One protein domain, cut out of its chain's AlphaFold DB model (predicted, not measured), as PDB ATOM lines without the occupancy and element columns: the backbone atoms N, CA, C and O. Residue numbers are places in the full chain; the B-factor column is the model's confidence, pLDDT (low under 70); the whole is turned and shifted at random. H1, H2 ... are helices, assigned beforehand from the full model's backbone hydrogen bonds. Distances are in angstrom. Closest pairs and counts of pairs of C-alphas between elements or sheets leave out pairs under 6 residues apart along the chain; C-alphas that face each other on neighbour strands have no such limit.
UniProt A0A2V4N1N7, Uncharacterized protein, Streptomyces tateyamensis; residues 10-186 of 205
ATOM      1  N   LEU A  10     176.750  -6.779 122.657       57.97
ATOM      2  CA  LEU A  10     175.863  -7.852 122.191       57.97
ATOM      3  C   LEU A  10     174.539  -7.919 122.971       57.97
ATOM      4  O   LEU A  10     173.498  -8.223 122.385       57.97
ATOM      5  N   ASP A  11     174.567  -7.635 124.276       70.06
ATOM      6  CA  ASP A  11     173.362  -7.578 125.106       70.06
ATOM      7  C   ASP A  11     172.477  -6.372 124.735       70.06
ATOM      8  O   ASP A  11     171.253  -6.500 124.672       70.06
ATOM      9  N   GLU A  12     173.074  -5.212 124.448       74.69
ATOM     10  CA  GLU A  12     172.353  -4.015 123.990       74.69
ATOM     11  C   GLU A  12     171.747  -4.201 122.588       74.69
ATOM     12  O   GLU A  12     170.577  -3.866 122.372       74.69
ATOM     13  N   ASP A  13     172.491  -4.819 121.668       80.25
ATOM     14  CA  ASP A  13     172.024  -5.174 120.323       80.25
ATOM     15  C   ASP A  13     170.825  -6.130 120.379       80.25
ATOM     16  O   ASP A  13     169.796  -5.908 119.733       80.25
ATOM     17  N   ALA A  14     170.903  -7.171 121.216       80.81
ATOM     18  CA  ALA A  14     169.809  -8.120 121.406       80.81
ATOM     19  C   ALA A  14     168.550  -7.445 121.978       80.81
ATOM     20  O   ALA A  14     167.429  -7.778 121.583       80.81
ATOM     21  N   VAL A  15     168.718  -6.477 122.885       87.50
ATOM     22  CA  VAL A  15     167.615  -5.684 123.446       87.50
ATOM     23  C   VAL A  15     166.960  -4.817 122.372       87.50
ATOM     24  O   VAL A  15     165.730  -4.786 122.284       87.50
ATOM     25  N   GLY A  16     167.762  -4.151 121.538       86.75
ATOM     26  CA  GLY A  16     167.269  -3.355 120.417       86.75
ATOM     27  C   GLY A  16     166.496  -4.202 119.405       86.75
ATOM     28  O   GLY A  16     165.365  -3.869 119.046       86.75
ATOM     29  N   LEU A  17     167.044  -5.357 119.026       85.31
ATOM     30  CA  LEU A  17     166.397  -6.314 118.127       85.31
ATOM     31  C   LEU A  17     165.082  -6.865 118.696       85.31
ATOM     32  O   LEU A  17     164.084  -6.933 117.976       85.31
ATOM     33  N   ALA A  18     165.044  -7.207 119.987       87.50
ATOM     34  CA  ALA A  18     163.815  -7.639 120.646       87.50
ATOM     35  C   ALA A  18     162.741  -6.538 120.623       87.50
ATOM     36  O   ALA A  18     161.583  -6.821 120.314       87.50
ATOM     37  N   ALA A  19     163.117  -5.281 120.888       91.50
ATOM     38  CA  ALA A  19     162.198  -4.148 120.818       91.50
ATOM     39  C   ALA A  19     161.638  -3.953 119.398       91.50
ATOM     40  O   ALA A  19     160.424  -3.860 119.234       91.50
ATOM     41  N   VAL A  20     162.485  -3.975 118.361       90.25
ATOM     42  CA  VAL A  20     162.056  -3.882 116.949       90.25
ATOM     43  C   VAL A  20     161.077  -4.998 116.590       90.25
ATOM     44  O   VAL A  20     160.028  -4.729 116.002       90.25
ATOM     45  N   GLY A  21     161.392  -6.248 116.944       87.62
ATOM     46  CA  GLY A  21     160.526  -7.392 116.655       87.62
ATOM     47  C   GLY A  21     159.150  -7.268 117.315       87.62
ATOM     48  O   GLY A  21     158.132  -7.526 116.666       87.62
ATOM     49  N   LEU A  22     159.108  -6.795 118.566       90.12
ATOM     50  CA  LEU A  22     157.858  -6.527 119.280       90.12
ATOM     51  C   LEU A  22     157.029  -5.437 118.596       90.12
ATOM     52  O   LEU A  22     155.848  -5.661 118.348       90.12
ATOM     53  N   VAL A  23     157.632  -4.295 118.252       90.56
ATOM     54  CA  VAL A  23     156.924  -3.179 117.596       90.56
ATOM     55  C   VAL A  23     156.381  -3.595 116.235       90.56
ATOM     56  O   VAL A  23     155.215  -3.349 115.930       90.56
ATOM     57  N   ARG A  24     157.188  -4.308 115.439       87.56
ATOM     58  CA  ARG A  24     156.769  -4.825 114.132       87.56
ATOM     59  C   ARG A  24     155.518  -5.696 114.246       87.56
ATOM     60  O   ARG A  24     154.573  -5.530 113.478       87.56
ATOM     61  N   LEU A  25     155.523  -6.642 115.185       86.44
ATOM     62  CA  LEU A  25     154.417  -7.582 115.361       86.44
ATOM     63  C   LEU A  25     153.195  -6.929 116.017       86.44
ATOM     64  O   LEU A  25     152.072  -7.316 115.696       86.44
ATOM     65  N   ALA A  26     153.402  -5.931 116.879       86.06
ATOM     66  CA  ALA A  26     152.328  -5.126 117.448       86.06
ATOM     67  C   ALA A  26     151.602  -4.311 116.365       86.06
ATOM     68  O   ALA A  26     150.383  -4.368 116.283       86.06
ATOM     69  N   GLY A  27     152.303  -3.653 115.436       80.75
ATOM     70  CA  GLY A  27     151.611  -2.953 114.339       80.75
ATOM     71  C   GLY A  27     150.984  -3.868 113.295       80.75
ATOM     72  O   GLY A  27     149.967  -3.522 112.702       80.75
ATOM     73  N   ALA A  28     151.506  -5.085 113.121       74.62
ATOM     74  CA  ALA A  28     150.830  -6.111 112.327       74.62
ATOM     75  C   ALA A  28     149.523  -6.616 112.986       74.62
ATOM     76  O   ALA A  28     148.749  -7.343 112.353       74.62
ATOM     77  N   ALA A  29     149.242  -6.250 114.247       59.12
ATOM     78  CA  ALA A  29     148.036  -6.654 114.970       59.12
ATOM     79  C   ALA A  29     146.731  -6.164 114.333       59.12
ATOM     80  O   ALA A  29     145.725  -6.860 114.468       59.12
ATOM     81  N   TYR A  30     146.761  -5.089 113.537       52.59
ATOM     82  CA  TYR A  30     145.613  -4.636 112.739       52.59
ATOM     83  C   TYR A  30     145.123  -5.680 111.703       52.59
ATOM     84  O   TYR A  30     144.030  -5.532 111.164       52.59
ATOM     85  N   GLY A  31     145.874  -6.771 111.474       48.44
ATOM     86  CA  GLY A  31     145.480  -7.933 110.661       48.44
ATOM     87  C   GLY A  31     145.552  -9.302 111.366       48.44
ATOM     88  O   GLY A  31     145.595 -10.320 110.680       48.44
ATOM     89  N   GLY A  32     145.598  -9.362 112.709       53.81
ATOM     90  CA  GLY A  32     145.675 -10.622 113.487       53.81
ATOM     91  C   GLY A  32     147.018 -10.902 114.190       53.81
ATOM     92  O   GLY A  32     147.195 -11.948 114.815       53.81
ATOM     93  N   GLY A  33     147.965  -9.963 114.137       64.94
ATOM     94  CA  GLY A  33     149.319 -10.063 114.707       64.94
ATOM     95  C   GLY A  33     149.465 -10.041 116.239       64.94
ATOM     96  O   GLY A  33     150.557 -10.337 116.721       64.94
ATOM     97  N   ALA A  34     148.415  -9.779 117.029       74.50
ATOM     98  CA  ALA A  34     148.516  -9.736 118.501       74.50
ATOM     99  C   ALA A  34     149.008 -11.068 119.107       74.50
ATOM    100  O   ALA A  34     149.853 -11.086 120.004       74.50
ATOM    101  N   ALA A  35     148.540 -12.199 118.566       79.38
ATOM    102  CA  ALA A  35     149.021 -13.525 118.951       79.38
ATOM    103  C   ALA A  35     150.498 -13.739 118.566       79.38
ATOM    104  O   ALA A  35     151.250 -14.363 119.314       79.38
ATOM    105  N   GLY A  36     150.930 -13.176 117.431       80.38
ATOM    106  CA  GLY A  36     152.319 -13.212 116.973       80.38
ATOM    107  C   GLY A  36     153.254 -12.394 117.866       80.38
ATOM    108  O   GLY A  36     154.293 -12.904 118.280       80.38
ATOM    109  N   ALA A  37     152.867 -11.166 118.228       83.81
ATOM    110  CA  ALA A  37     153.625 -10.314 119.148       83.81
ATOM    111  C   ALA A  37     153.792 -10.983 120.517       83.81
ATOM    112  O   ALA A  37     154.885 -11.004 121.082       83.81
ATOM    113  N   ARG A  38     152.718 -11.608 121.011       86.75
ATOM    114  CA  ARG A  38     152.733 -12.379 122.253       86.75
ATOM    115  C   ARG A  38     153.704 -13.562 122.190       86.75
ATOM    116  O   ARG A  38     154.579 -13.673 123.044       86.75
ATOM    117  N   ALA A  39     153.583 -14.418 121.175       83.50
ATOM    118  CA  ALA A  39     154.446 -15.591 121.015       83.50
ATOM    119  C   ALA A  39     155.926 -15.207 120.824       83.50
ATOM    120  O   ALA A  39     156.829 -15.877 121.334       83.50
ATOM    121  N   PHE A  40     156.184 -14.100 120.124       85.69
ATOM    122  CA  PHE A  40     157.525 -13.539 119.984       85.69
ATOM    123  C   PHE A  40     158.088 -13.090 121.334       85.69
ATOM    124  O   PHE A  40     159.196 -13.488 121.692       85.69
ATOM    125  N   ALA A  41     157.315 -12.326 122.108       85.62
ATOM    126  CA  ALA A  41     157.705 -11.875 123.440       85.62
ATOM    127  C   ALA A  41     158.014 -13.056 124.375       85.62
ATOM    128  O   ALA A  41     159.043 -13.054 125.042       85.62
ATOM    129  N   GLU A  42     157.179 -14.096 124.374       84.81
ATOM    130  CA  GLU A  42     157.396 -15.322 125.158       84.81
ATOM    131  C   GLU A  42     158.674 -16.076 124.734       84.81
ATOM    132  O   GLU A  42     159.312 -16.743 125.552       84.81
ATOM    133  N   SER A  43     159.088 -15.942 123.470       81.25
ATOM    134  CA  SER A  43     160.296 -16.581 122.934       81.25
ATOM    135  C   SER A  43     161.579 -15.794 123.218       81.25
ATOM    136  O   SER A  43     162.632 -16.407 123.423       81.25
ATOM    137  N   TRP A  44     161.496 -14.460 123.232       81.50
ATOM    138  CA  TRP A  44     162.639 -13.545 123.337       81.50
ATOM    139  C   TRP A  44     162.865 -12.978 124.738       81.50
ATOM    140  O   TRP A  44     164.000 -12.643 125.075       81.50
ATOM    141  N   LEU A  45     161.829 -12.874 125.568       83.50
ATOM    142  CA  LEU A  45     161.939 -12.302 126.906       83.50
ATOM    143  C   LEU A  45     162.134 -13.394 127.962       83.50
ATOM    144  O   LEU A  45     161.463 -14.426 127.969       83.50
ATOM    145  N   VAL A  46     163.030 -13.140 128.917       82.19
ATOM    146  CA  VAL A  46     163.158 -13.969 130.123       82.19
ATOM    147  C   VAL A  46     162.042 -13.601 131.104       82.19
ATOM    148  O   VAL A  46     162.208 -12.753 131.981       82.19
ATOM    149  N   LEU A  47     160.878 -14.224 130.930       69.88
ATOM    150  CA  LEU A  47     159.673 -13.999 131.732       69.88
ATOM    151  C   LEU A  47     159.597 -15.001 132.904       69.88
ATOM    152  O   LEU A  47     158.765 -15.908 132.900       69.88
ATOM    153  N   GLY A  48     160.488 -14.834 133.888       60.16
ATOM    154  CA  GLY A  48     160.615 -15.698 135.073       60.16
ATOM    155  C   GLY A  48     161.531 -16.921 134.877       60.16
ATOM    156  O   GLY A  48     161.660 -17.442 133.773       60.16
ATOM    157  N   GLY A  49     162.171 -17.383 135.960       53.53
ATOM    158  CA  GLY A  49     163.051 -18.570 135.984       53.53
ATOM    159  C   GLY A  49     164.568 -18.278 135.962       53.53
ATOM    160  O   GLY A  49     164.970 -17.129 135.765       53.53
ATOM    161  N   PRO A  50     165.428 -19.293 136.216       46.81
ATOM    162  CA  PRO A  50     166.883 -19.150 136.117       46.81
ATOM    163  C   PRO A  50     167.300 -18.802 134.681       46.81
ATOM    164  O   PRO A  50     166.585 -19.134 133.737       46.81
ATOM    165  N   GLN A  51     168.443 -18.113 134.541       52.31
ATOM    166  CA  GLN A  51     168.955 -17.571 133.274       52.31
ATOM    167  C   GLN A  51     168.715 -18.527 132.102       52.31
ATOM    168  O   GLN A  51     169.245 -19.637 132.069       52.31
ATOM    169  N   ALA A  52     167.892 -18.092 131.151       47.25
ATOM    170  CA  ALA A  52     167.621 -18.872 129.961       47.25
ATOM    171  C   ALA A  52     168.881 -18.948 129.090       47.25
ATOM    172  O   ALA A  52     169.567 -17.948 128.883       47.25
ATOM    173  N   THR A  53     169.174 -20.129 128.559       46.84
ATOM    174  CA  THR A  53     170.221 -20.332 127.559       46.84
ATOM    175  C   THR A  53     169.727 -19.834 126.190       46.84
ATOM    176  O   THR A  53     168.659 -20.236 125.732       46.84
ATOM    177  N   GLY A  54     170.475 -18.934 125.537       56.31
ATOM    178  CA  GLY A  54     170.161 -18.387 124.201       56.31
ATOM    179  C   GLY A  54     170.101 -16.851 124.142       56.31
ATOM    180  O   GLY A  54     170.432 -16.186 125.114       56.31
ATOM    181  N   LEU A  55     169.652 -16.289 123.009       62.91
ATOM    182  CA  LEU A  55     169.517 -14.837 122.730       62.91
ATOM    183  C   LEU A  55     168.395 -14.134 123.531       62.91
ATOM    184  O   LEU A  55     167.874 -13.102 123.110       62.91
ATOM    185  N   ARG A  56     167.954 -14.710 124.653       76.06
ATOM    186  CA  ARG A  56     166.842 -14.144 125.421       76.06
ATOM    187  C   ARG A  56     167.306 -12.960 126.248       76.06
ATOM    188  O   ARG A  56     168.309 -13.034 126.951       76.06
ATOM    189  N   VAL A  57     166.509 -11.904 126.234       83.06
ATOM    190  CA  VAL A  57     166.818 -10.645 126.905       83.06
ATOM    191  C   VAL A  57     165.935 -10.436 128.125       83.06
ATOM    192  O   VAL A  57     164.810 -10.937 128.225       83.06
ATOM    193  N   ARG A  58     166.453  -9.688 129.101       85.62
ATOM    194  CA  ARG A  58     165.661  -9.315 130.275       85.62
ATOM    195  C   ARG A  58     164.559  -8.325 129.859       85.62
ATOM    196  O   ARG A  58     164.834  -7.435 129.055       85.62
ATOM    197  N   PRO A  59     163.350  -8.409 130.444       87.62
ATOM    198  CA  PRO A  59     162.254  -7.502 130.102       87.62
ATOM    199  C   PRO A  59     162.568  -6.026 130.363       87.62
ATOM    200  O   PRO A  59     162.228  -5.172 129.553       87.62
ATOM    201  N   LEU A  60     163.249  -5.709 131.469       89.25
ATOM    202  CA  LEU A  60     163.490  -4.319 131.869       89.25
ATOM    203  C   LEU A  60     164.290  -3.512 130.823       89.25
ATOM    204  O   LEU A  60     163.839  -2.423 130.468       89.25
ATOM    205  N   PRO A  61     165.433  -3.996 130.300       89.81
ATOM    206  CA  PRO A  61     166.124  -3.331 129.196       89.81
ATOM    207  C   PRO A  61     165.249  -3.112 127.954       89.81
ATOM    208  O   PRO A  61     165.285  -2.029 127.379       89.81
ATOM    209  N   VAL A  62     164.414  -4.089 127.583       91.25
ATOM    210  CA  VAL A  62     163.498  -3.968 126.433       91.25
ATOM    211  C   VAL A  62     162.431  -2.906 126.678       91.25
ATOM    212  O   VAL A  62     162.195  -2.074 125.810       91.25
ATOM    213  N   LEU A  63     161.834  -2.865 127.870       93.25
ATOM    214  CA  LEU A  63     160.862  -1.831 128.245       93.25
ATOM    215  C   LEU A  63     161.469  -0.425 128.192       93.25
ATOM    216  O   LEU A  63     160.827   0.507 127.716       93.25
ATOM    217  N   ARG A  64     162.726  -0.273 128.630       93.44
ATOM    218  CA  ARG A  64     163.465   0.993 128.499       93.44
ATOM    219  C   ARG A  64     163.693   1.357 127.035       93.44
ATOM    220  O   ARG A  64     163.472   2.506 126.664       93.44
ATOM    221  N   ALA A  65     164.121   0.396 126.217       93.06
ATOM    222  CA  ALA A  65     164.357   0.611 124.793       93.06
ATOM    223  C   ALA A  65     163.074   1.022 124.057       93.06
ATOM    224  O   ALA A  65     163.108   1.973 123.279       93.06
ATOM    225  N   LEU A  66     161.947   0.361 124.352       95.00
ATOM    226  CA  LEU A  66     160.627   0.723 123.834       95.00
ATOM    227  C   LEU A  66     160.241   2.140 124.259       95.00
ATOM    228  O   LEU A  66     159.958   2.959 123.397       95.00
ATOM    229  N   ALA A  67     160.319   2.472 125.554       95.88
ATOM    230  CA  ALA A  67     159.953   3.803 126.044       95.88
ATOM    231  C   ALA A  67     160.774   4.929 125.389       95.88
ATOM    232  O   ALA A  67     160.212   5.941 124.973       95.88
ATOM    233  N   HIS A  68     162.093   4.747 125.267       94.69
ATOM    234  CA  HIS A  68     162.965   5.725 124.614       94.69
ATOM    235  C   HIS A  68     162.697   5.850 123.121       94.69
ATOM    236  O   HIS A  68     162.687   6.963 122.604       94.69
ATOM    237  N   TRP A  69     162.451   4.734 122.440       93.62
ATOM    238  CA  TRP A  69     162.151   4.763 121.020       93.62
ATOM    239  C   TRP A  69     160.786   5.404 120.741       93.62
ATOM    240  O   TRP A  69     160.698   6.274 119.884       93.62
ATOM    241  N   THR A  70     159.742   5.078 121.506       95.56
ATOM    242  CA  THR A  70     158.445   5.762 121.387       95.56
ATOM    243  C   THR A  70     158.582   7.262 121.644       95.56
ATOM    244  O   THR A  70     157.999   8.056 120.916       95.56
ATOM    245  N   ALA A  71     159.373   7.673 122.642       95.69
ATOM    246  CA  ALA A  71     159.619   9.088 122.917       95.69
ATOM    247  C   ALA A  71     160.333   9.801 121.756       95.69
ATOM    248  O   ALA A  71     159.975  10.928 121.430       95.69
ATOM    249  N   GLU A  72     161.315   9.149 121.124       94.19
ATOM    250  CA  GLU A  72     161.969   9.658 119.910       94.19
ATOM    251  C   GLU A  72     160.958   9.883 118.786       94.19
ATOM    252  O   GLU A  72     160.894  10.978 118.236       94.19
ATOM    253  N   LEU A  73     160.133   8.873 118.503       93.19
ATOM    254  CA  LEU A  73     159.139   8.937 117.437       93.19
ATOM    255  C   LEU A  73     158.064   9.995 117.713       93.19
ATOM    256  O   LEU A  73     157.682  10.723 116.807       93.19
ATOM    257  N   LEU A  74     157.588  10.120 118.955       94.06
ATOM    258  CA  LEU A  74     156.583  11.125 119.317       94.06
ATOM    259  C   LEU A  74     157.126  12.543 119.161       94.06
ATOM    260  O   LEU A  74     156.425  13.416 118.657       94.06
ATOM    261  N   LEU A  75     158.374  12.779 119.567       93.56
ATOM    262  CA  LEU A  75     159.014  14.069 119.332       93.56
ATOM    263  C   LEU A  75     159.171  14.335 117.833       93.56
ATOM    264  O   LEU A  75     158.987  15.467 117.414       93.56
ATOM    265  N   GLU A  76     159.453  13.321 117.016       92.25
ATOM    266  CA  GLU A  76     159.510  13.473 115.559       92.25
ATOM    267  C   GLU A  76     158.141  13.833 114.953       92.25
ATOM    268  O   GLU A  76     158.062  14.798 114.193       92.25
ATOM    269  N   VAL A  77     157.060  13.142 115.352       91.38
ATOM    270  CA  VAL A  77     155.671  13.451 114.931       91.38
ATOM    271  C   VAL A  77     155.326  14.908 115.216       91.38
ATOM    272  O   VAL A  77     154.687  15.577 114.404       91.38
ATOM    273  N   HIS A  78     155.760  15.394 116.375       91.25
ATOM    274  CA  HIS A  78     155.444  16.720 116.887       91.25
ATOM    275  C   HIS A  78     156.563  17.743 116.647       91.25
ATOM    276  O   HIS A  78     156.625  18.761 117.328       91.25
ATOM    277  N   TYR A  79     157.468  17.499 115.691       90.88
ATOM    278  CA  TYR A  79     158.532  18.441 115.301       90.88
ATOM    279  C   TYR A  79     159.402  18.950 116.471       90.88
ATOM    280  O   TYR A  79     159.934  20.060 116.437       90.88
ATOM    281  N   GLY A  80     159.560  18.136 117.512       90.06
ATOM    282  CA  GLY A  80     160.312  18.442 118.723       90.06
ATOM    283  C   GLY A  80     159.525  19.177 119.812       90.06
ATOM    284  O   GLY A  80     160.131  19.530 120.826       90.06
ATOM    285  N   ASP A  81     158.213  19.396 119.660       92.81
ATOM    286  CA  ASP A  81     157.370  20.047 120.673       92.81
ATOM    287  C   ASP A  81     157.136  19.130 121.886       92.81
ATOM    288  O   ASP A  81     156.145  18.407 122.017       92.81
ATOM    289  N   SER A  82     158.107  19.136 122.799       93.88
ATOM    290  CA  SER A  82     158.034  18.341 124.019       93.88
ATOM    291  C   SER A  82     156.849  18.716 124.923       93.88
ATOM    292  O   SER A  82     156.249  17.784 125.461       93.88
ATOM    293  N   PRO A  83     156.504  20.000 125.160       95.19
ATOM    294  CA  PRO A  83     155.305  20.356 125.918       95.19
ATOM    295  C   PRO A  83     154.017  19.737 125.362       95.19
ATOM    296  O   PRO A  83     153.270  19.134 126.136       95.19
ATOM    297  N   GLU A  84     153.789  19.818 124.047       94.75
ATOM    298  CA  GLU A  84     152.602  19.237 123.406       94.75
ATOM    299  C   GLU A  84     152.554  17.712 123.603       94.75
ATOM    300  O   GLU A  84     151.539  17.157 124.043       94.75
ATOM    301  N   VAL A  85     153.679  17.030 123.360       95.25
ATOM    302  CA  VAL A  85     153.797  15.576 123.549       95.25
ATOM    303  C   VAL A  85     153.484  15.174 124.993       95.25
ATOM    304  O   VAL A  85     152.752  14.210 125.232       95.25
ATOM    305  N   LEU A  86     154.014  15.905 125.977       95.75
ATOM    306  CA  LEU A  86     153.806  15.609 127.396       95.75
ATOM    307  C   LEU A  86     152.356  15.847 127.833       95.75
ATOM    308  O   LEU A  86     151.837  15.064 128.634       95.75
ATOM    309  N   GLU A  87     151.695  16.884 127.311       96.25
ATOM    310  CA  GLU A  87     150.274  17.135 127.569       96.25
ATOM    311  C   GLU A  87     149.412  15.991 127.017       96.25
ATOM    312  O   GLU A  87     148.581  15.425 127.737       96.25
ATOM    313  N   ARG A  88     149.656  15.591 125.762       94.62
ATOM    314  CA  ARG A  88     148.944  14.485 125.109       94.62
ATOM    315  C   ARG A  88     149.142  13.167 125.856       94.62
ATOM    316  O   ARG A  88     148.167  12.466 126.130       94.62
ATOM    317  N   LEU A  89     150.382  12.844 126.234       95.62
ATOM    318  CA  LEU A  89     150.693  11.652 127.027       95.62
ATOM    319  C   LEU A  89     150.009  11.686 128.399       95.62
ATOM    320  O   LEU A  89     149.481  10.666 128.836       95.62
ATOM    321  N   GLY A  90     149.984  12.842 129.069       95.12
ATOM    322  CA  GLY A  90     149.310  13.013 130.359       95.12
ATOM    323  C   GLY A  90     147.799  12.781 130.276       95.12
ATOM    324  O   GLY A  90     147.230  12.079 131.118       95.12
ATOM    325  N   ARG A  91     147.157  13.303 129.226       96.12
ATOM    326  CA  ARG A  91     145.729  13.092 128.956       96.12
ATOM    327  C   ARG A  91     145.418  11.619 128.697       96.12
ATOM    328  O   ARG A  91     144.632  11.032 129.437       96.12
ATOM    329  N   ARG A  92     146.127  10.995 127.751       95.12
ATOM    330  CA  ARG A  92     145.937   9.579 127.403       95.12
ATOM    331  C   ARG A  92     146.224   8.650 128.587       95.12
ATOM    332  O   ARG A  92     145.528   7.662 128.787       95.12
ATOM    333  N   CYS A  93     147.224   8.970 129.413       94.31
ATOM    334  CA  CYS A  93     147.519   8.208 130.629       94.31
ATOM    335  C   CYS A  93     146.374   8.283 131.651       94.31
ATOM    336  O   CYS A  93     146.111   7.302 132.346       94.31
ATOM    337  N   THR A  94     145.710   9.437 131.755       94.31
ATOM    338  CA  THR A  94     144.562   9.634 132.650       94.31
ATOM    339  C   THR A  94     143.355   8.838 132.161       94.31
ATOM    340  O   THR A  94     142.779   8.082 132.942       94.31
ATOM    341  N   GLU A  95     143.046   8.929 130.865       95.38
ATOM    342  CA  GLU A  95     141.970   8.176 130.201       95.38
ATOM    343  C   GLU A  95     142.173   6.660 130.353       95.38
ATOM    344  O   GLU A  95     141.323   5.977 130.922       95.38
ATOM    345  N   ALA A  96     143.351   6.139 129.993       93.00
ATOM    346  CA  ALA A  96     143.673   4.716 130.143       93.00
ATOM    347  C   ALA A  96     143.613   4.249 131.611       93.00
ATOM    348  O   ALA A  96     143.247   3.111 131.913       93.00
ATOM    349  N   GLY A  97     143.963   5.128 132.557       92.50
ATOM    350  CA  GLY A  97     143.841   4.862 133.989       92.50
ATOM    351  C   GLY A  97     142.389   4.822 134.480       92.50
ATOM    352  O   GLY A  97     142.062   4.057 135.388       92.50
ATOM    353  N   GLU A  98     141.504   5.634 133.912       94.19
ATOM    354  CA  GLU A  98     140.060   5.590 134.166       94.19
ATOM    355  C   GLU A  98     139.423   4.337 133.582       94.19
ATOM    356  O   GLU A  98     138.734   3.618 134.305       94.19
ATOM    357  N   GLU A  99     139.723   4.017 132.327       93.62
ATOM    358  CA  GLU A  99     139.247   2.807 131.657       93.62
ATOM    359  C   GLU A  99     139.662   1.544 132.415       93.62
ATOM    360  O   GLU A  99     138.824   0.690 132.711       93.62
ATOM    361  N   ALA A 100     140.929   1.461 132.826       91.25
ATOM    362  CA  ALA A 100     141.434   0.375 133.657       91.25
ATOM    363  C   ALA A 100     140.676   0.234 134.983       91.25
ATOM    364  O   ALA A 100     140.315  -0.879 135.376       91.25
ATOM    365  N   ARG A 101     140.425   1.352 135.675       91.94
ATOM    366  CA  ARG A 101     139.665   1.352 136.934       91.94
ATOM    367  C   ARG A 101     138.229   0.890 136.710       91.94
ATOM    368  O   ARG A 101     137.748   0.054 137.471       91.94
ATOM    369  N   CYS A 102     137.571   1.381 135.663       93.38
ATOM    370  CA  CYS A 102     136.217   0.980 135.285       93.38
ATOM    371  C   CYS A 102     136.133  -0.508 134.919       93.38
ATOM    372  O   CYS A 102     135.179  -1.180 135.302       93.38
ATOM    373  N   ALA A 103     137.149  -1.041 134.238       90.88
ATOM    374  CA  ALA A 103     137.260  -2.458 133.899       90.88
ATOM    375  C   ALA A 103     137.663  -3.347 135.093       90.88
ATOM    376  O   ALA A 103     137.745  -4.566 134.948       90.88
ATOM    377  N   GLY A 104     137.945  -2.760 136.262       88.12
ATOM    378  CA  GLY A 104     138.445  -3.487 137.427       88.12
ATOM    379  C   GLY A 104     139.800  -4.150 137.178       88.12
ATOM    380  O   GLY A 104     140.100  -5.163 137.807       88.12
ATOM    381  N   ALA A 105     140.601  -3.617 136.249       84.81
ATOM    382  CA  ALA A 105     141.902  -4.163 135.896       84.81
ATOM    383  C   ALA A 105     142.883  -3.937 137.060       84.81
ATOM    384  O   ALA A 105     143.264  -2.795 137.325       84.81
ATOM    385  N   PRO A 106     143.327  -4.996 137.758       77.75
ATOM    386  CA  PRO A 106     144.164  -4.832 138.943       77.75
ATOM    387  C   PRO A 106     145.598  -4.392 138.593       77.75
ATOM    388  O   PRO A 106     146.266  -3.788 139.428       77.75
ATOM    389  N   HIS A 107     146.052  -4.644 137.353       83.00
ATOM    390  CA  HIS A 107     147.415  -4.359 136.874       83.00
ATOM    391  C   HIS A 107     147.410  -3.720 135.482       83.00
ATOM    392  O   HIS A 107     147.715  -4.378 134.486       83.00
ATOM    393  N   PRO A 108     147.053  -2.435 135.372       89.12
ATOM    394  CA  PRO A 108     146.852  -1.826 134.070       89.12
ATOM    395  C   PRO A 108     148.183  -1.501 133.382       89.12
ATOM    396  O   PRO A 108     148.907  -0.589 133.773       89.12
ATOM    397  N   ALA A 109     148.508  -2.280 132.350       91.81
ATOM    398  CA  ALA A 109     149.758  -2.179 131.601       91.81
ATOM    399  C   ALA A 109     149.872  -0.888 130.772       91.81
ATOM    400  O   ALA A 109     150.932  -0.268 130.749       91.81
ATOM    401  N   GLU A 110     148.790  -0.460 130.118       93.50
ATOM    402  CA  GLU A 110     148.791   0.723 129.246       93.50
ATOM    403  C   GLU A 110     149.123   2.043 129.966       93.50
ATOM    404  O   GLU A 110     150.070   2.707 129.536       93.50
ATOM    405  N   PRO A 111     148.457   2.440 131.073       93.50
ATOM    406  CA  PRO A 111     148.814   3.681 131.765       93.50
ATOM    407  C   PRO A 111     150.245   3.643 132.317       93.50
ATOM    408  O   PRO A 111     150.920   4.669 132.380       93.50
ATOM    409  N   VAL A 112     150.753   2.458 132.667       94.00
ATOM    410  CA  VAL A 112     152.152   2.301 133.078       94.00
ATOM    411  C   VAL A 112     153.089   2.518 131.892       94.00
ATOM    412  O   VAL A 112     154.025   3.304 132.021       94.00
ATOM    413  N   ALA A 113     152.824   1.905 130.736       96.12
ATOM    414  CA  ALA A 113     153.609   2.107 129.520       96.12
ATOM    415  C   ALA A 113     153.635   3.587 129.094       96.12
ATOM    416  O   ALA A 113     154.710   4.129 128.837       96.12
ATOM    417  N   LEU A 114     152.485   4.269 129.122       96.69
ATOM    418  CA  LEU A 114     152.376   5.705 128.840       96.69
ATOM    419  C   LEU A 114     153.233   6.545 129.792       96.69
ATOM    420  O   LEU A 114     153.937   7.455 129.354       96.69
ATOM    421  N   ALA A 115     153.243   6.216 131.084       95.25
ATOM    422  CA  ALA A 115     154.067   6.927 132.052       95.25
ATOM    423  C   ALA A 115     155.578   6.688 131.859       95.25
ATOM    424  O   ALA A 115     156.381   7.583 132.139       95.25
ATOM    425  N   LEU A 116     155.987   5.510 131.373       96.81
ATOM    426  CA  LEU A 116     157.383   5.260 130.994       96.81
ATOM    427  C   LEU A 116     157.794   6.143 129.812       96.81
ATOM    428  O   LEU A 116     158.851   6.771 129.867       96.81
ATOM    429  N   VAL A 117     156.948   6.237 128.780       97.25
ATOM    430  CA  VAL A 117     157.184   7.101 127.612       97.25
ATOM    431  C   VAL A 117     157.219   8.571 128.023       97.25
ATOM    432  O   VAL A 117     158.125   9.288 127.614       97.25
ATOM    433  N   TRP A 118     156.313   9.010 128.901       96.44
ATOM    434  CA  TRP A 118     156.323  10.368 129.453       96.44
ATOM    435  C   TRP A 118     157.687  10.697 130.074       96.44
ATOM    436  O   TRP A 118     158.286  11.730 129.774       96.44
ATOM    437  N   HIS A 119     158.223   9.801 130.915       95.44
ATOM    438  CA  HIS A 119     159.537  10.020 131.525       95.44
ATOM    439  C   HIS A 119     160.664   9.952 130.497       95.44
ATOM    440  O   HIS A 119     161.638  10.685 130.631       95.44
ATOM    441  N   ALA A 120     160.536   9.127 129.460       95.50
ATOM    442  CA  ALA A 120     161.508   9.079 128.377       95.50
ATOM    443  C   ALA A 120     161.523  10.371 127.546       95.50
ATOM    444  O   ALA A 120     162.605  10.799 127.157       95.50
ATOM    445  N   VAL A 121     160.375  11.023 127.332       95.56
ATOM    446  CA  VAL A 121     160.301  12.348 126.693       95.56
ATOM    447  C   VAL A 121     161.000  13.389 127.564       95.56
ATOM    448  O   VAL A 121     161.904  14.066 127.083       95.56
ATOM    449  N   GLN A 122     160.696  13.456 128.866       93.69
ATOM    450  CA  GLN A 122     161.416  14.387 129.746       93.69
ATOM    451  C   GLN A 122     162.915  14.119 129.825       93.69
ATOM    452  O   GLN A 122     163.696  15.061 129.881       93.69
ATOM    453  N   ALA A 123     163.333  12.850 129.812       91.94
ATOM    454  CA  ALA A 123     164.750  12.506 129.845       91.94
ATOM    455  C   ALA A 123     165.527  13.093 128.655       91.94
ATOM    456  O   ALA A 123     166.735  13.286 128.754       91.94
ATOM    457  N   ARG A 124     164.840  13.363 127.536       89.00
ATOM    458  CA  ARG A 124     165.420  13.954 126.325       89.00
ATOM    459  C   ARG A 124     165.320  15.474 126.279       89.00
ATOM    460  O   ARG A 124     166.157  16.099 125.639       89.00
ATOM    461  N   SER A 125     164.299  16.042 126.913       81.12
ATOM    462  CA  SER A 125     163.975  17.469 126.811       81.12
ATOM    463  C   SER A 125     164.477  18.309 127.990       81.12
ATOM    464  O   SER A 125     164.576  19.526 127.857       81.12
ATOM    465  N   ALA A 126     164.767  17.694 129.141       75.81
ATOM    466  CA  ALA A 126     165.150  18.390 130.369       75.81
ATOM    467  C   ALA A 126     166.654  18.276 130.677       75.81
ATOM    468  O   ALA A 126     167.291  17.270 130.366       75.81
ATOM    469  N   GLU A 127     167.204  19.276 131.378       67.50
ATOM    470  CA  GLU A 127     168.578  19.239 131.911       67.50
ATOM    471  C   GLU A 127     168.776  18.081 132.917       67.50
ATOM    472  O   GLU A 127     169.848  17.477 132.972       67.50
ATOM    473  N   ASP A 128     167.713  17.676 133.625       75.81
ATOM    474  CA  ASP A 128     167.698  16.581 134.610       75.81
ATOM    475  C   ASP A 128     167.414  15.193 133.994       75.81
ATOM    476  O   ASP A 128     166.718  14.348 134.572       75.81
ATOM    477  N   GLY A 129     167.959  14.908 132.807       79.69
ATOM    478  CA  GLY A 129     167.698  13.653 132.090       79.69
ATOM    479  C   GLY A 129     168.013  12.382 132.899       79.69
ATOM    480  O   GLY A 129     167.291  11.382 132.827       79.69
ATOM    481  N   GLY A 130     169.040  12.437 133.756       83.38
ATOM    482  CA  GLY A 130     169.439  11.330 134.632       83.38
ATOM    483  C   GLY A 130     168.366  10.917 135.650       83.38
ATOM    484  O   GLY A 130     168.150   9.722 135.864       83.38
ATOM    485  N   GLU A 131     167.644  11.882 136.228       88.75
ATOM    486  CA  GLU A 131     166.554  11.610 137.175       88.75
ATOM    487  C   GLU A 131     165.399  10.883 136.483       88.75
ATOM    488  O   GLU A 131     164.829   9.927 137.013       88.75
ATOM    489  N   HIS A 132     165.078  11.280 135.256       90.19
ATOM    490  CA  HIS A 132     164.021  10.637 134.491       90.19
ATOM    491  C   HIS A 132     164.392   9.219 134.044       90.19
ATOM    492  O   HIS A 132     163.551   8.321 134.140       90.19
ATOM    493  N   HIS A 133     165.649   8.961 133.671       87.62
ATOM    494  CA  HIS A 133     166.123   7.592 133.436       87.62
ATOM    495  C   HIS A 133     165.998   6.708 134.684       87.62
ATOM    496  O   HIS A 133     165.579   5.550 134.579       87.62
ATOM    497  N   ARG A 134     166.316   7.254 135.864       89.75
ATOM    498  CA  ARG A 134     166.141   6.561 137.144       89.75
ATOM    499  C   ARG A 134     164.671   6.236 137.409       89.75
ATOM    500  O   ARG A 134     164.358   5.091 137.719       89.75
ATOM    501  N   ARG A 135     163.754   7.182 137.181       90.62
ATOM    502  CA  ARG A 135     162.305   6.958 137.343       90.62
ATOM    503  C   ARG A 135     161.741   5.895 136.403       90.62
ATOM    504  O   ARG A 135     160.878   5.126 136.820       90.62
ATOM    505  N   ILE A 136     162.218   5.825 135.157       90.19
ATOM    506  CA  ILE A 136     161.851   4.737 134.231       90.19
ATOM    507  C   ILE A 136     162.269   3.394 134.834       90.19
ATOM    508  O   ILE A 136     161.469   2.461 134.876       90.19
ATOM    509  N   HIS A 137     163.507   3.300 135.326       89.88
ATOM    510  CA  HIS A 137     164.017   2.082 135.945       89.88
ATOM    511  C   HIS A 137     163.191   1.683 137.174       89.88
ATOM    512  O   HIS A 137     162.673   0.572 137.210       89.88
ATOM    513  N   GLU A 138     162.997   2.598 138.124       90.00
ATOM    514  CA  GLU A 138     162.241   2.356 139.359       90.00
ATOM    515  C   GLU A 138     160.794   1.924 139.080       90.00
ATOM    516  O   GLU A 138     160.312   0.978 139.698       90.00
ATOM    517  N   ARG A 139     160.108   2.553 138.115       89.44
ATOM    518  CA  ARG A 139     158.734   2.176 137.734       89.44
ATOM    519  C   ARG A 139     158.662   0.814 137.059       89.44
ATOM    520  O   ARG A 139     157.781   0.028 137.399       89.44
ATOM    521  N   CYS A 140     159.576   0.524 136.130       86.62
ATOM    522  CA  CYS A 140     159.680  -0.805 135.531       86.62
ATOM    523  C   CYS A 140     159.914  -1.852 136.617       86.62
ATOM    524  O   CYS A 140     159.204  -2.849 136.681       86.62
ATOM    525  N   GLU A 141     160.885  -1.624 137.499       86.12
ATOM    526  CA  GLU A 141     161.172  -2.557 138.576       86.12
ATOM    527  C   GLU A 141     159.997  -2.725 139.535       86.12
ATOM    528  O   GLU A 141     159.708  -3.857 139.897       86.12
ATOM    529  N   ALA A 142     159.315  -1.648 139.931       85.44
ATOM    530  CA  ALA A 142     158.155  -1.710 140.817       85.44
ATOM    531  C   ALA A 142     157.014  -2.517 140.188       85.44
ATOM    532  O   ALA A 142     156.520  -3.452 140.812       85.44
ATOM    533  N   TYR A 143     156.665  -2.234 138.929       83.50
ATOM    534  CA  TYR A 143     155.614  -2.966 138.218       83.50
ATOM    535  C   TYR A 143     155.950  -4.452 138.077       83.50
ATOM    536  O   TYR A 143     155.102  -5.317 138.291       83.50
ATOM    537  N   LEU A 144     157.208  -4.761 137.749       81.25
ATOM    538  CA  LEU A 144     157.661  -6.141 137.662       81.25
ATOM    539  C   LEU A 144     157.634  -6.796 139.050       81.25
ATOM    540  O   LEU A 144     157.037  -7.860 139.180       81.25
ATOM    541  N   ARG A 145     158.222  -6.177 140.090       76.31
ATOM    542  CA  ARG A 145     158.333  -6.686 141.477       76.31
ATOM    543  C   ARG A 145     157.004  -6.946 142.153       76.31
ATOM    544  O   ARG A 145     156.883  -8.009 142.752       76.31
ATOM    545  N   ASP A 146     156.054  -6.022 142.052       63.88
ATOM    546  CA  ASP A 146     154.822  -6.098 142.837       63.88
ATOM    547  C   ASP A 146     154.067  -7.400 142.585       63.88
ATOM    548  O   ASP A 146     153.486  -7.926 143.530       63.88
ATOM    549  N   GLN A 147     154.133  -7.969 141.367       59.59
ATOM    550  CA  GLN A 147     153.427  -9.219 141.070       59.59
ATOM    551  C   GLN A 147     154.189 -10.312 140.314       59.59
ATOM    552  O   GLN A 147     153.704 -11.436 140.346       59.59
ATOM    553  N   HIS A 148     155.352 -10.080 139.687       61.97
ATOM    554  CA  HIS A 148     156.183 -11.098 138.989       61.97
ATOM    555  C   HIS A 148     155.394 -12.154 138.178       61.97
ATOM    556  O   HIS A 148     155.872 -13.268 137.942       61.97
ATOM    557  N   ARG A 149     154.177 -11.837 137.716       72.56
ATOM    558  CA  ARG A 149     153.406 -12.744 136.878       72.56
ATOM    559  C   ARG A 149     153.913 -12.558 135.467       72.56
ATOM    560  O   ARG A 149     153.949 -11.452 134.929       72.56
ATOM    561  N   HIS A 150     154.282 -13.679 134.867       81.62
ATOM    562  CA  HIS A 150     154.644 -13.786 133.460       81.62
ATOM    563  C   HIS A 150     153.692 -12.975 132.558       81.62
ATOM    564  O   HIS A 150     154.133 -12.261 131.662       81.62
ATOM    565  N   GLN A 151     152.389 -13.034 132.851       84.06
ATOM    566  CA  GLN A 151     151.337 -12.342 132.108       84.06
ATOM    567  C   GLN A 151     151.403 -10.813 132.217       84.06
ATOM    568  O   GLN A 151     151.210 -10.150 131.204       84.06
ATOM    569  N   ASP A 152     151.723 -10.253 133.384       86.38
ATOM    570  CA  ASP A 152     151.755  -8.796 133.584       86.38
ATOM    571  C   ASP A 152     152.984  -8.181 132.910       86.38
ATOM    572  O   ASP A 152     152.900  -7.158 132.234       86.38
ATOM    573  N   THR A 153     154.133  -8.859 133.010       88.06
ATOM    574  CA  THR A 153     155.357  -8.442 132.303       88.06
ATOM    575  C   THR A 153     155.140  -8.437 130.790       88.06
ATOM    576  O   THR A 153     155.555  -7.512 130.092       88.06
ATOM    577  N   LEU A 154     154.468  -9.472 130.289       88.94
ATOM    578  CA  LEU A 154     154.108  -9.600 128.886       88.94
ATOM    579  C   LEU A 154     153.111  -8.517 128.458       88.94
ATOM    580  O   LEU A 154     153.311  -7.895 127.419       88.94
ATOM    581  N   ALA A 155     152.085  -8.246 129.267       90.50
ATOM    582  CA  ALA A 155     151.113  -7.189 129.004       90.50
ATOM    583  C   ALA A 155     151.789  -5.813 128.912       90.50
ATOM    584  O   ALA A 155     151.510  -5.063 127.981       90.50
ATOM    585  N   LEU A 156     152.727  -5.507 129.815       92.75
ATOM    586  CA  LEU A 156     153.477  -4.251 129.780       92.75
ATOM    587  C   LEU A 156     154.380  -4.138 128.543       92.75
ATOM    588  O   LEU A 156     154.413  -3.085 127.907       92.75
ATOM    589  N   ALA A 157     155.079  -5.214 128.170       92.56
ATOM    590  CA  ALA A 157     155.913  -5.226 126.967       92.56
ATOM    591  C   ALA A 157     155.084  -5.027 125.689       92.56
ATOM    592  O   ALA A 157     155.474  -4.251 124.818       92.56
ATOM    593  N   LEU A 158     153.926  -5.687 125.598       92.62
ATOM    594  CA  LEU A 158     153.011  -5.547 124.466       92.62
ATOM    595  C   LEU A 158     152.381  -4.152 124.411       92.62
ATOM    596  O   LEU A 158     152.326  -3.574 123.331       92.62
ATOM    597  N   ALA A 159     151.984  -3.577 125.550       93.69
ATOM    598  CA  ALA A 159     151.472  -2.208 125.605       93.69
ATOM    599  C   ALA A 159     152.528  -1.189 125.144       93.69
ATOM    600  O   ALA A 159     152.238  -0.334 124.313       93.69
ATOM    601  N   GLY A 160     153.775  -1.312 125.612       94.69
ATOM    602  CA  GLY A 160     154.875  -0.451 125.163       94.69
ATOM    603  C   GLY A 160     155.169  -0.586 123.665       94.69
ATOM    604  O   GLY A 160     155.382   0.414 122.981       94.69
ATOM    605  N   ALA A 161     155.132  -1.812 123.138       94.12
ATOM    606  CA  ALA A 161     155.318  -2.066 121.713       94.12
ATOM    607  C   ALA A 161     154.170  -1.512 120.859       94.12
ATOM    608  O   ALA A 161     154.426  -0.956 119.793       94.12
ATOM    609  N   GLN A 162     152.929  -1.620 121.340       93.38
ATOM    610  CA  GLN A 162     151.760  -1.050 120.677       93.38
ATOM    611  C   GLN A 162     151.843   0.476 120.617       93.38
ATOM    612  O   GLN A 162     151.594   1.041 119.562       93.38
ATOM    613  N   LEU A 163     152.275   1.140 121.696       94.06
ATOM    614  CA  LEU A 163     152.471   2.592 121.683       94.06
ATOM    615  C   LEU A 163     153.469   3.027 120.605       94.06
ATOM    616  O   LEU A 163     153.179   3.942 119.844       94.06
ATOM    617  N   ALA A 164     154.625   2.362 120.516       93.50
ATOM    618  CA  ALA A 164     155.603   2.646 119.465       93.50
ATOM    619  C   ALA A 164     155.030   2.392 118.062       93.50
ATOM    620  O   ALA A 164     155.278   3.170 117.144       93.50
ATOM    621  N   ALA A 165     154.258   1.314 117.901       91.25
ATOM    622  CA  ALA A 165     153.602   0.997 116.644       91.25
ATOM    623  C   ALA A 165     152.597   2.092 116.242       91.25
ATOM    624  O   ALA A 165     152.675   2.628 115.139       91.25
ATOM    625  N   ASP A 166     151.699   2.489 117.136       91.50
ATOM    626  CA  ASP A 166     150.726   3.545 116.849       91.50
ATOM    627  C   ASP A 166     151.435   4.847 116.430       91.50
ATOM    628  O   ASP A 166     151.051   5.463 115.439       91.50
ATOM    629  N   THR A 167     152.541   5.212 117.090       90.81
ATOM    630  CA  THR A 167     153.341   6.387 116.701       90.81
ATOM    631  C   THR A 167     153.997   6.241 115.322       90.81
ATOM    632  O   THR A 167     154.016   7.191 114.544       90.81
ATOM    633  N   LEU A 168     154.512   5.058 114.971       88.69
ATOM    634  CA  LEU A 168     155.055   4.800 113.628       88.69
ATOM    635  C   LEU A 168     153.985   4.887 112.534       88.69
ATOM    636  O   LEU A 168     154.280   5.326 111.421       88.69
ATOM    637  N   LEU A 169     152.757   4.455 112.834       87.75
ATOM    638  CA  LEU A 169     151.623   4.594 111.922       87.75
ATOM    639  C   LEU A 169     151.252   6.068 111.730       87.75
ATOM    640  O   LEU A 169     151.002   6.472 110.597       87.75
ATOM    641  N   GLU A 170     151.278   6.871 112.798       87.31
ATOM    642  CA  GLU A 170     151.061   8.323 112.723       87.31
ATOM    643  C   GLU A 170     152.124   9.031 111.856       87.31
ATOM    644  O   GLU A 170     151.775   9.925 111.088       87.31
ATOM    645  N   LEU A 171     153.394   8.602 111.905       85.31
ATOM    646  CA  LEU A 171     154.470   9.151 111.059       85.31
ATOM    647  C   LEU A 171     154.374   8.755 109.579       85.31
ATOM    648  O   LEU A 171     154.943   9.429 108.722       85.31
ATOM    649  N   GLY A 172     153.735   7.627 109.261       83.50
ATOM    650  CA  GLY A 172     153.716   7.074 107.902       83.50
ATOM    651  C   GLY A 172     155.068   6.532 107.408       83.50
ATOM    652  O   GLY A 172     155.187   6.161 106.242       83.50
ATOM    653  N   THR A 173     156.086   6.444 108.273       78.00
ATOM    654  CA  THR A 173     157.452   5.976 107.950       78.00
ATOM    655  C   THR A 173     157.746   4.564 108.466       78.00
ATOM    656  O   THR A 173     158.907   4.166 108.571       78.00
ATOM    657  N   TRP A 174     156.691   3.793 108.758       81.31
ATOM    658  CA  TRP A 174     156.717   2.466 109.388       81.31
ATOM    659  C   TRP A 174     157.900   1.579 108.970       81.31
ATOM    660  O   TRP A 174     158.716   1.194 109.810       81.31
ATOM    661  N   ASP A 175     158.019   1.268 107.676       78.62
ATOM    662  CA  ASP A 175     159.035   0.334 107.179       78.62
ATOM    663  C   ASP A 175     160.460   0.897 107.259       78.62
ATOM    664  O   ASP A 175     161.394   0.160 107.581       78.62
ATOM    665  N   VAL A 176     160.629   2.200 107.009       79.06
ATOM    666  CA  VAL A 176     161.939   2.869 107.015       79.06
ATOM    667  C   VAL A 176     162.471   2.968 108.439       79.06
ATOM    668  O   VAL A 176     163.569   2.492 108.722       79.06
ATOM    669  N   ALA A 177     161.664   3.492 109.363       81.12
ATOM    670  CA  ALA A 177     162.060   3.668 110.754       81.12
ATOM    671  C   ALA A 177     162.358   2.323 111.444       81.12
ATOM    672  O   ALA A 177     163.317   2.212 112.213       81.12
ATOM    673  N   LEU A 178     161.588   1.269 111.136       82.81
ATOM    674  CA  LEU A 178     161.866  -0.087 111.618       82.81
ATOM    675  C   LEU A 178     163.176  -0.648 111.060       82.81
ATOM    676  O   LEU A 178     163.959  -1.218 111.823       82.81
ATOM    677  N   ALA A 179     163.418  -0.500 109.754       80.25
ATOM    678  CA  ALA A 179     164.641  -0.978 109.117       80.25
ATOM    679  C   ALA A 179     165.880  -0.263 109.676       80.25
ATOM    680  O   ALA A 179     166.854  -0.920 110.037       80.25
ATOM    681  N   GLU A 180     165.831   1.059 109.827       82.94
ATOM    682  CA  GLU A 180     166.919   1.845 110.414       82.94
ATOM    683  C   GLU A 180     167.169   1.496 111.880       82.94
ATOM    684  O   GLU A 180     168.316   1.413 112.331       82.94
ATOM    685  N   ARG A 181     166.102   1.288 112.662       84.19
ATOM    686  CA  ARG A 181     166.242   0.885 114.064       84.19
ATOM    687  C   ARG A 181     166.870  -0.498 114.176       84.19
ATOM    688  O   ARG A 181     167.778  -0.673 114.979       84.19
ATOM    689  N   ALA A 182     166.445  -1.437 113.339       80.69
ATOM    690  CA  ALA A 182     167.028  -2.766 113.293       80.69
ATOM    691  C   ALA A 182     168.491  -2.744 112.831       80.69
ATOM    692  O   ALA A 182     169.323  -3.392 113.453       80.69
ATOM    693  N   ALA A 183     168.818  -1.972 111.790       80.62
ATOM    694  CA  ALA A 183     170.180  -1.820 111.279       80.62
ATOM    695  C   ALA A 183     171.149  -1.308 112.348       80.62
ATOM    696  O   ALA A 183     172.260  -1.819 112.458       80.62
ATOM    697  N   ARG A 184     170.709  -0.361 113.184       80.38
ATOM    698  CA  ARG A 184     171.502   0.149 114.314       80.38
ATOM    699  C   ARG A 184     171.754  -0.881 115.415       80.38
ATOM    700  O   ARG A 184     172.710  -0.712 116.157       80.38
ATOM    701  N   SER A 185     170.906  -1.900 115.534       76.50
ATOM    702  CA  SER A 185     171.017  -2.968 116.538       76.50
ATOM    703  C   SER A 185     171.624  -4.256 115.977       76.50
ATOM    704  O   SER A 185     171.598  -5.290 116.640       76.50
ATOM    705  N   MET A 186     172.118  -4.231 114.736       69.69
ATOM    706  CA  MET A 186     172.822  -5.359 114.141       69.69
ATOM    707  C   MET A 186     174.332  -5.123 114.186       69.69
ATOM    708  O   MET A 186     174.797  -4.057 113.775       69.69
TER     709      MET A 186
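Overview. This is residues 10 to 186 of the 205 residues of an uncharacterized protein of Streptomyces tateyamensis (UniProt A0A2V4N1N7). Two helices side by side, H3 and H7, make the core, and a row of three helices crosses them on each of two opposite sides. On one side is the curved row H4, H5, H6, with H5 packed on the core; on the other is H2, H1, H8, with H1 packed on the core. The printed part has 177 residues, all helix in class, with eight named helices, H1 to H8 in order, and no named strand. It is compact, with a radius of gyration of the C-alphas of 15.3 A, and rounded, spanning 43 by 39 by 37 A.

Arrangement. H1, residues 10 to 31, and H2, residues 34 to 44, form a helical hairpin at a shallow tilt of 14 degrees, with Leu 25 and Ala 37 closest, their C-alphas 4.7 A apart. H3, residues 59 to 77, is the hub, touching five helices. Residues 15 to 19 of H1 touch it at a steep tilt of 63 degrees, with C-alphas 15 and 62 closest at 5.4 A. H4, residues 82 to 102, only just touches H3, with 3 pairs of C-alphas within 8 A, the closest being 75 and 82 at 6.4 A. H5, residues 109 to 125, forms a hairpin with H4 at 14 degrees, C-alphas 93 and 111 being closest at 4.8 A. H5 also touches H3 at a steep tilt of 63 degrees, C-alphas 67 and 117 being closest at 4.6 A. H6, residues 129 to 147, forms a hairpin with H5, with C-alphas 123 and 129 closest at 3.9 A. H7, residues 150 to 171, touches H3 at a shallow tilt of 18 degrees, the same way, with C-alphas 70 and 164 closest at 4.6 A. H8, residues 174 to 184, touches H1 at a shallow tilt of 12 degrees, opposite ways, with C-alphas 17 and 182 closest at 6.0 A. H4 and H6 are apart, as are H2 and H8. Every O i to N i+4 pair is within hydrogen-bond range in H2, H3, H4, H5, H7 and H8; H1 has 16 of 18 and H6 14 of 15.

Along the chain. H1 begins at C-alpha 10, (175.863, -7.852, 122.191), and is 32.5 A long. H7 is 32.1 A, H4 30.1 A, H6 28.4 A, H3 26.7 A and H5 24.7 A. H8 ends at C-alpha 184, (171.502, 0.149, 114.314).

Size, cuts and confidence. The C-alphas of Pro 50 and Tyr 79 are farthest apart, at 43.8 A. The printed part has no cut. The link from H2 to H3, residues 45 to 58, is long. The mean pLDDT of the printed part is 84.9; 20 residues are under 70, among them 29 to 33 and 47 to 55.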